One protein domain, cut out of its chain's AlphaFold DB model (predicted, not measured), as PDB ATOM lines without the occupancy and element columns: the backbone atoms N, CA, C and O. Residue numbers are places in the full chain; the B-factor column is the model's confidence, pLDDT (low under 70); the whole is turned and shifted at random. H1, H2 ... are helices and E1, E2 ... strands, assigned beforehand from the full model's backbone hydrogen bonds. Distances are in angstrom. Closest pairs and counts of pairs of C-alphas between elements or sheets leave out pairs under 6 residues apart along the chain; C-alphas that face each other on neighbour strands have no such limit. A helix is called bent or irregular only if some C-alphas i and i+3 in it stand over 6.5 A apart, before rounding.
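AT A GLANCE: This is residues 211 to 259 of the 310 residues of an uncharacterized protein of Streptomycetaceae bacterium (UniProt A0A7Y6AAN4). A small hairpin of two short strands, E1 and E2, sits at one end of an elongated shape and a single helix, H1, runs out to the other end, with the looped first stretch, residues 211 to 226, folded between them. The tip of the helix and the last residues, 254 to 259, stick out. The printed part has 49 residues, with two named strands and then one named helix, in the order E1, E2, H1; the strands make one antiparallel sheet of order E1 - E2. The class is mixed, helices and strands, though under half of the residues, 23, are in named elements. The whole is only just loose, close to compact, with a radius of gyration of the C-alphas of 12.0 A and spans of 37 by 21 by 19 A.

HOW THE PARTS SIT: Go from Glu 211 past a long stretch with no named element to E1, residues 227 to 230, which a tight link of 3 residues joins to E2, residues 234 to 237. These neighbour strands form an antiparallel hairpin, with 146 degrees between their directions. Look at C-alphas 229 and 235, which face each other at 4.4 A. N 234 and O 230, at 2.9 A, and N 236 and O 228, at 3.0 A, are within hydrogen-bond range. A tight link of 5 residues leads on to H1, residues 243 to 257, where every O i to N i+4 pair is within that range. E1 and H1 are apart.

IN THESE COORDINATES: Find C-alpha 227 at (-34.184, 47.852, -31.551), where E1 begins; E1 and E2 each measure 9.9 A from first to last C-alpha. Then find C-alpha 243 at (-47.456, 33.167, -41.816); from there H1 runs 20.6 A to C-alpha 257 at (-63.960, 39.809, -31.470), and it is not bent.

THE WHOLE: The two C-alphas farthest apart are those of Met 235 and Pro 259, 37.6 A. The printed part has no cut, and neither link between its named elements is long. Residues 254 to 259, of which 254 to 257 belong to H1, stand free. The mean pLDDT of the printed part is 92.6, and residue 259 is the one under 70.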
ATOM      1  N   GLU A 211     -50.477  43.197 -32.782       86.12
ATOM      2  CA  GLU A 211     -50.790  43.451 -34.181       86.12
ATOM      3  C   GLU A 211     -50.451  42.196 -35.001       86.12
ATOM      4  O   GLU A 211     -49.382  41.613 -34.801       86.12
ATOM      5  N   PRO A 212     -51.332  41.742 -35.914       92.19
ATOM      6  CA  PRO A 212     -51.111  40.492 -36.641       92.19
ATOM      7  C   PRO A 212     -49.729  40.433 -37.291       92.19
ATOM      8  O   PRO A 212     -49.071  39.398 -37.260       92.19
ATOM      9  N   PHE A 213     -49.275  41.582 -37.791       95.12
ATOM     10  CA  PHE A 213     -48.012  41.771 -38.496       95.12
ATOM     11  C   PHE A 213     -46.895  42.363 -37.618       95.12
ATOM     12  O   PHE A 213     -45.869  42.797 -38.139       95.12
ATOM     13  N   GLY A 214     -47.084  42.408 -36.298       94.62
ATOM     14  CA  GLY A 214     -46.053  42.843 -35.364       94.62
ATOM     15  C   GLY A 214     -44.865  41.878 -35.317       94.62
ATOM     16  O   GLY A 214     -44.983  40.729 -35.737       94.62
ATOM     17  N   CYS A 215     -43.725  42.326 -34.796       96.50
ATOM     18  CA  CYS A 215     -42.483  41.550 -34.717       96.50
ATOM     19  C   CYS A 215     -42.700  40.116 -34.187       96.50
ATOM     20  O   CYS A 215     -43.534  39.893 -33.302       96.50
ATOM     21  N   THR A 216     -41.937  39.148 -34.701       96.38
ATOM     22  CA  THR A 216     -41.929  37.745 -34.237       96.38
ATOM     23  C   THR A 216     -41.745  37.627 -32.724       96.38
ATOM     24  O   THR A 216     -42.419  36.813 -32.096       96.38
ATOM     25  N   HIS A 217     -40.887  38.468 -32.140       94.88
ATOM     26  CA  HIS A 217     -40.442  38.341 -30.749       94.88
ATOM     27  C   HIS A 217     -41.296  39.138 -29.764       94.88
ATOM     28  O   HIS A 217     -41.727  38.605 -28.748       94.88
ATOM     29  N   CYS A 218     -41.568  40.410 -30.064       92.75
ATOM     30  CA  CYS A 218     -42.252  41.320 -29.135       92.75
ATOM     31  C   CYS A 218     -43.664  41.743 -29.583       92.75
ATOM     32  O   CYS A 218     -44.361  42.425 -28.838       92.75
ATOM     33  N   GLY A 219     -44.095  41.387 -30.801       92.44
ATOM     34  CA  GLY A 219     -45.428  41.720 -31.319       92.44
ATOM     35  C   GLY A 219     -45.669  43.193 -31.686       92.44
ATOM     36  O   GLY A 219     -46.788  43.528 -32.070       92.44
ATOM     37  N   GLN A 220     -44.663  44.073 -31.612       92.50
ATOM     38  CA  GLN A 220     -44.812  45.493 -31.966       92.50
ATOM     39  C   GLN A 220     -44.769  45.762 -33.476       92.50
ATOM     40  O   GLN A 220     -44.094  45.056 -34.232       92.50
ATOM     41  N   ALA A 221     -45.458  46.821 -33.908       93.81
ATOM     42  CA  ALA A 221     -45.521  47.265 -35.298       93.81
ATOM     43  C   ALA A 221     -44.133  47.588 -35.880       93.81
ATOM     44  O   ALA A 221     -43.281  48.172 -35.211       93.81
ATOM     45  N   GLN A 222     -43.930  47.310 -37.172       95.88
ATOM     46  CA  GLN A 222     -42.660  47.584 -37.863       95.88
ATOM     47  C   GLN A 222     -42.223  49.052 -37.769       95.88
ATOM     48  O   GLN A 222     -41.036  49.338 -37.638       95.88
ATOM     49  N   ARG A 223     -43.183  49.986 -37.816       93.56
ATOM     50  CA  ARG A 223     -42.907  51.430 -37.862       93.56
ATOM     51  C   ARG A 223     -42.344  51.990 -36.552       93.56
ATOM     52  O   ARG A 223     -41.623  52.978 -36.607       93.56
ATOM     53  N   SER A 224     -42.659  51.387 -35.406       91.31
ATOM     54  CA  SER A 224     -42.284  51.891 -34.073       91.31
ATOM     55  C   SER A 224     -41.275  51.010 -33.330       91.31
ATOM     56  O   SER A 224     -40.837  51.379 -32.245       91.31
ATOM     57  N   HIS A 225     -40.883  49.865 -33.895       94.56
ATOM     58  CA  HIS A 225     -40.092  48.858 -33.188       94.56
ATOM     59  C   HIS A 225     -38.663  49.314 -32.844       94.56
ATOM     60  O   HIS A 225     -38.210  49.139 -31.715       94.56
ATOM     61  N   GLY A 226     -37.916  49.867 -33.808       94.38
ATOM     62  CA  GLY A 226     -36.487  50.155 -33.622       94.38
ATOM     63  C   GLY A 226     -35.683  48.901 -33.237       94.38
ATOM     64  O   GLY A 226     -35.845  47.844 -33.853       94.38
ATOM     65  N   ARG A 227     -34.825  49.001 -32.215       96.06
ATOM     66  CA  ARG A 227     -34.184  47.852 -31.551       96.06
ATOM     67  C   ARG A 227     -34.658  47.789 -30.104       96.06
ATOM     68  O   ARG A 227     -34.578  48.797 -29.409       96.06
ATOM     69  N   GLN A 228     -35.101  46.622 -29.651       94.94
ATOM     70  CA  GLN A 228     -35.618  46.445 -28.292       94.94
ATOM     71  C   GLN A 228     -34.970  45.262 -27.596       94.94
ATOM     72  O   GLN A 228     -34.593  44.276 -28.231       94.94
ATOM     73  N   TYR A 229     -34.846  45.379 -26.277       95.88
ATOM     74  CA  TYR A 229     -34.406  44.292 -25.420       95.88
ATOM     75  C   TYR A 229     -35.625  43.519 -24.921       95.88
ATOM     76  O   TYR A 229     -36.517  44.102 -24.306       95.88
ATOM     77  N   LEU A 230     -35.651  42.208 -25.156       95.25
ATOM     78  CA  LEU A 230     -36.642  41.301 -24.582       95.25
ATOM     79  C   LEU A 230     -35.913  40.201 -23.811       95.25
ATOM     80  O   LEU A 230     -34.999  39.568 -24.344       95.25
ATOM     81  N   SER A 231     -36.315  39.970 -22.559       92.88
ATOM     82  CA  SER A 231     -35.733  38.907 -21.733       92.88
ATOM     83  C   SER A 231     -35.841  37.554 -22.452       92.88
ATOM     84  O   SER A 231     -36.921  37.179 -22.897       92.88
ATOM     85  N   GLY A 232     -34.718  36.843 -22.597       92.88
ATOM     86  CA  GLY A 232     -34.626  35.545 -23.284       92.88
ATOM     87  C   GLY A 232     -34.274  35.603 -24.778       92.88
ATOM     88  O   GLY A 232     -33.657  34.669 -25.277       92.88
ATOM     89  N   VAL A 233     -34.584  36.700 -25.477       95.62
ATOM     90  CA  VAL A 233     -34.222  36.907 -26.900       95.62
ATOM     91  C   VAL A 233     -33.022  37.852 -27.040       95.62
ATOM     92  O   VAL A 233     -32.266  37.785 -28.005       95.62
ATOM     93  N   GLY A 234     -32.816  38.724 -26.049       97.50
ATOM     94  CA  GLY A 234     -31.792  39.760 -26.070       97.50
ATOM     95  C   GLY A 234     -32.203  40.973 -26.908       97.50
ATOM     96  O   GLY A 234     -33.390  41.235 -27.136       97.50
ATOM     97  N   MET A 235     -31.203  41.747 -27.338       97.75
ATOM     98  CA  MET A 235     -31.409  42.865 -28.261       97.75
ATOM     99  C   MET A 235     -31.778  42.334 -29.645       97.75
ATOM    100  O   MET A 235     -30.940  41.728 -30.308       97.75
ATOM    101  N   HIS A 236     -32.993  42.619 -30.110       97.44
ATOM    102  CA  HIS A 236     -33.451  42.221 -31.440       97.44
ATOM    103  C   HIS A 236     -33.929  43.423 -32.262       97.44
ATOM    104  O   HIS A 236     -34.402  44.438 -31.737       97.44
ATOM    105  N   ALA A 237     -33.761  43.312 -33.578       97.38
ATOM    106  CA  ALA A 237     -34.391  44.196 -34.551       97.38
ATOM    107  C   ALA A 237     -35.785  43.659 -34.905       97.38
ATOM    108  O   ALA A 237     -36.150  42.551 -34.514       97.38
ATOM    109  N   TRP A 238     -36.566  44.446 -35.642       97.56
ATOM    110  CA  TRP A 238     -37.852  43.966 -36.133       97.56
ATOM    111  C   TRP A 238     -37.641  42.766 -37.059       97.56
ATOM    112  O   TRP A 238     -36.914  42.862 -38.048       97.56
ATOM    113  N   GLU A 239     -38.303  41.659 -36.747       98.00
ATOM    114  CA  GLU A 239     -38.324  40.458 -37.571       98.00
ATOM    115  C   GLU A 239     -39.762  40.161 -37.982       98.00
ATOM    116  O   GLU A 239     -40.679  40.189 -37.154       98.00
ATOM    117  N   ARG A 240     -39.970  39.910 -39.278       97.38
ATOM    118  CA  ARG A 240     -41.300  39.656 -39.826       97.38
ATOM    119  C   ARG A 240     -41.866  38.359 -39.225       97.38
ATOM    120  O   ARG A 240     -41.194  37.333 -39.321       97.38
ATOM    121  N   PRO A 241     -43.100  38.369 -38.685       97.50
ATOM    122  CA  PRO A 241     -43.745  37.155 -38.200       97.50
ATOM    123  C   PRO A 241     -43.962  36.161 -39.339       97.50
ATOM    124  O   PRO A 241     -44.272  36.545 -40.470       97.50
ATOM    125  N   THR A 242     -43.829  34.877 -39.020       97.62
ATOM    126  CA  THR A 242     -44.147  33.789 -39.953       97.62
ATOM    127  C   THR A 242     -45.645  33.773 -40.271       97.62
ATOM    128  O   THR A 242     -46.466  34.189 -39.450       97.62
ATOM    129  N   ASP A 243     -46.037  33.244 -41.433       97.38
ATOM    130  CA  ASP A 243     -47.456  33.167 -41.816       97.38
ATOM    131  C   ASP A 243     -48.290  32.342 -40.818       97.38
ATOM    132  O   ASP A 243     -49.451  32.667 -40.563       97.38
ATOM    133  N   ALA A 244     -47.687  31.325 -40.189       95.81
ATOM    134  CA  ALA A 244     -48.303  30.566 -39.100       95.81
ATOM    135  C   ALA A 244     -48.599  31.459 -37.880       95.81
ATOM    136  O   ALA A 244     -49.730  31.486 -37.401       95.81
ATOM    137  N   GLN A 245     -47.636  32.278 -37.445       94.06
ATOM    138  CA  GLN A 245     -47.842  33.228 -36.346       94.06
ATOM    139  C   GLN A 245     -48.878  34.302 -36.690       94.06
ATOM    140  O   GLN A 245     -49.700  34.662 -35.844       94.06
ATOM    141  N   VAL A 246     -48.877  34.811 -37.927       96.12
ATOM    142  CA  VAL A 246     -49.898  35.763 -38.392       96.12
ATOM    143  C   VAL A 246     -51.285  35.118 -38.349       96.12
ATOM    144  O   VAL A 246     -52.231  35.736 -37.854       96.12
ATOM    145  N   LYS A 247     -51.414  33.871 -38.824       95.00
ATOM    146  CA  LYS A 247     -52.667  33.108 -38.788       95.00
ATOM    147  C   LYS A 247     -53.164  32.926 -37.354       95.00
ATOM    148  O   LYS A 247     -54.322  33.245 -37.086       95.00
ATOM    149  N   ASP A 248     -52.303  32.504 -36.434       90.94
ATOM    150  CA  ASP A 248     -52.668  32.295 -35.029       90.94
ATOM    151  C   ASP A 248     -53.109  33.598 -34.354       90.94
ATOM    152  O   ASP A 248     -54.147  33.643 -33.691       90.94
ATOM    153  N   ARG A 249     -52.400  34.707 -34.605       92.81
ATOM    154  CA  ARG A 249     -52.795  36.038 -34.112       92.81
ATOM    155  C   ARG A 249     -54.140  36.484 -34.683       92.81
ATOM    156  O   ARG A 249     -54.964  37.039 -33.957       92.81
ATOM    157  N   MET A 250     -54.406  36.238 -35.967       94.12
ATOM    158  CA  MET A 250     -55.701  36.550 -36.584       94.12
ATOM    159  C   MET A 250     -56.838  35.697 -36.006       94.12
ATOM    160  O   MET A 250     -57.927  36.224 -35.768       94.12
ATOM    161  N   LEU A 251     -56.593  34.410 -35.740       90.75
ATOM    162  CA  LEU A 251     -57.555  33.527 -35.078       90.75
ATOM    163  C   LEU A 251     -57.838  33.989 -33.645       90.75
ATOM    164  O   LEU A 251     -59.006  34.102 -33.277       90.75
ATOM    165  N   ALA A 252     -56.811  34.367 -32.881       85.69
ATOM    166  CA  ALA A 252     -56.970  34.950 -31.549       85.69
ATOM    167  C   ALA A 252     -57.779  36.259 -31.588       85.69
ATOM    168  O   ALA A 252     -58.695  36.451 -30.790       85.69
ATOM    169  N   ARG A 253     -57.523  37.139 -32.570       88.75
ATOM    170  CA  ARG A 253     -58.335  38.351 -32.793       88.75
ATOM    171  C   ARG A 253     -59.779  38.019 -33.131       88.75
ATOM    172  O   ARG A 253     -60.675  38.702 -32.644       88.75
ATOM    173  N   ARG A 254     -60.024  37.008 -33.966       89.62
ATOM    174  CA  ARG A 254     -61.382  36.567 -34.300       89.62
ATOM    175  C   ARG A 254     -62.089  36.028 -33.059       89.62
ATOM    176  O   ARG A 254     -63.202  36.466 -32.801       89.62
ATOM    177  N   ALA A 255     -61.438  35.178 -32.270       83.44
ATOM    178  CA  ALA A 255     -61.985  34.653 -31.022       83.44
ATOM    179  C   ALA A 255     -62.288  35.769 -30.004       83.44
ATOM    180  O   ALA A 255     -63.343  35.755 -29.385       83.44
ATOM    181  N   ALA A 256     -61.419  36.780 -29.888       78.94
ATOM    182  CA  ALA A 256     -61.630  37.931 -29.004       78.94
ATOM    183  C   ALA A 256     -62.687  38.932 -29.517       78.94
ATOM    184  O   ALA A 256     -63.246  39.705 -28.736       78.94
ATOM    185  N   ARG A 257     -62.923  38.975 -30.838       81.44
ATOM    186  CA  ARG A 257     -63.960  39.809 -31.470       81.44
ATOM    187  C   ARG A 257     -65.316  39.151 -31.488       81.44
ATOM    188  O   ARG A 257     -66.300  39.883 -31.486       81.44
ATOM    189  N   MET A 258     -65.363  37.824 -31.566       79.00
ATOM    190  CA  MET A 258     -66.607  37.117 -31.345       79.00
ATOM    191  C   MET A 258     -67.068  37.560 -29.960       79.00
ATOM    192  O   MET A 258     -66.344  37.311 -28.992       79.00
ATOM    193  N   PRO A 259     -68.181  38.319 -29.855       63.66
ATOM    194  CA  PRO A 259     -68.755  38.580 -28.550       63.66
ATOM    195  C   PRO A 259     -68.870  37.198 -27.936       63.66
ATOM    196  O   PRO A 259     -69.377  36.310 -28.623       63.66
TER     197      PRO A 259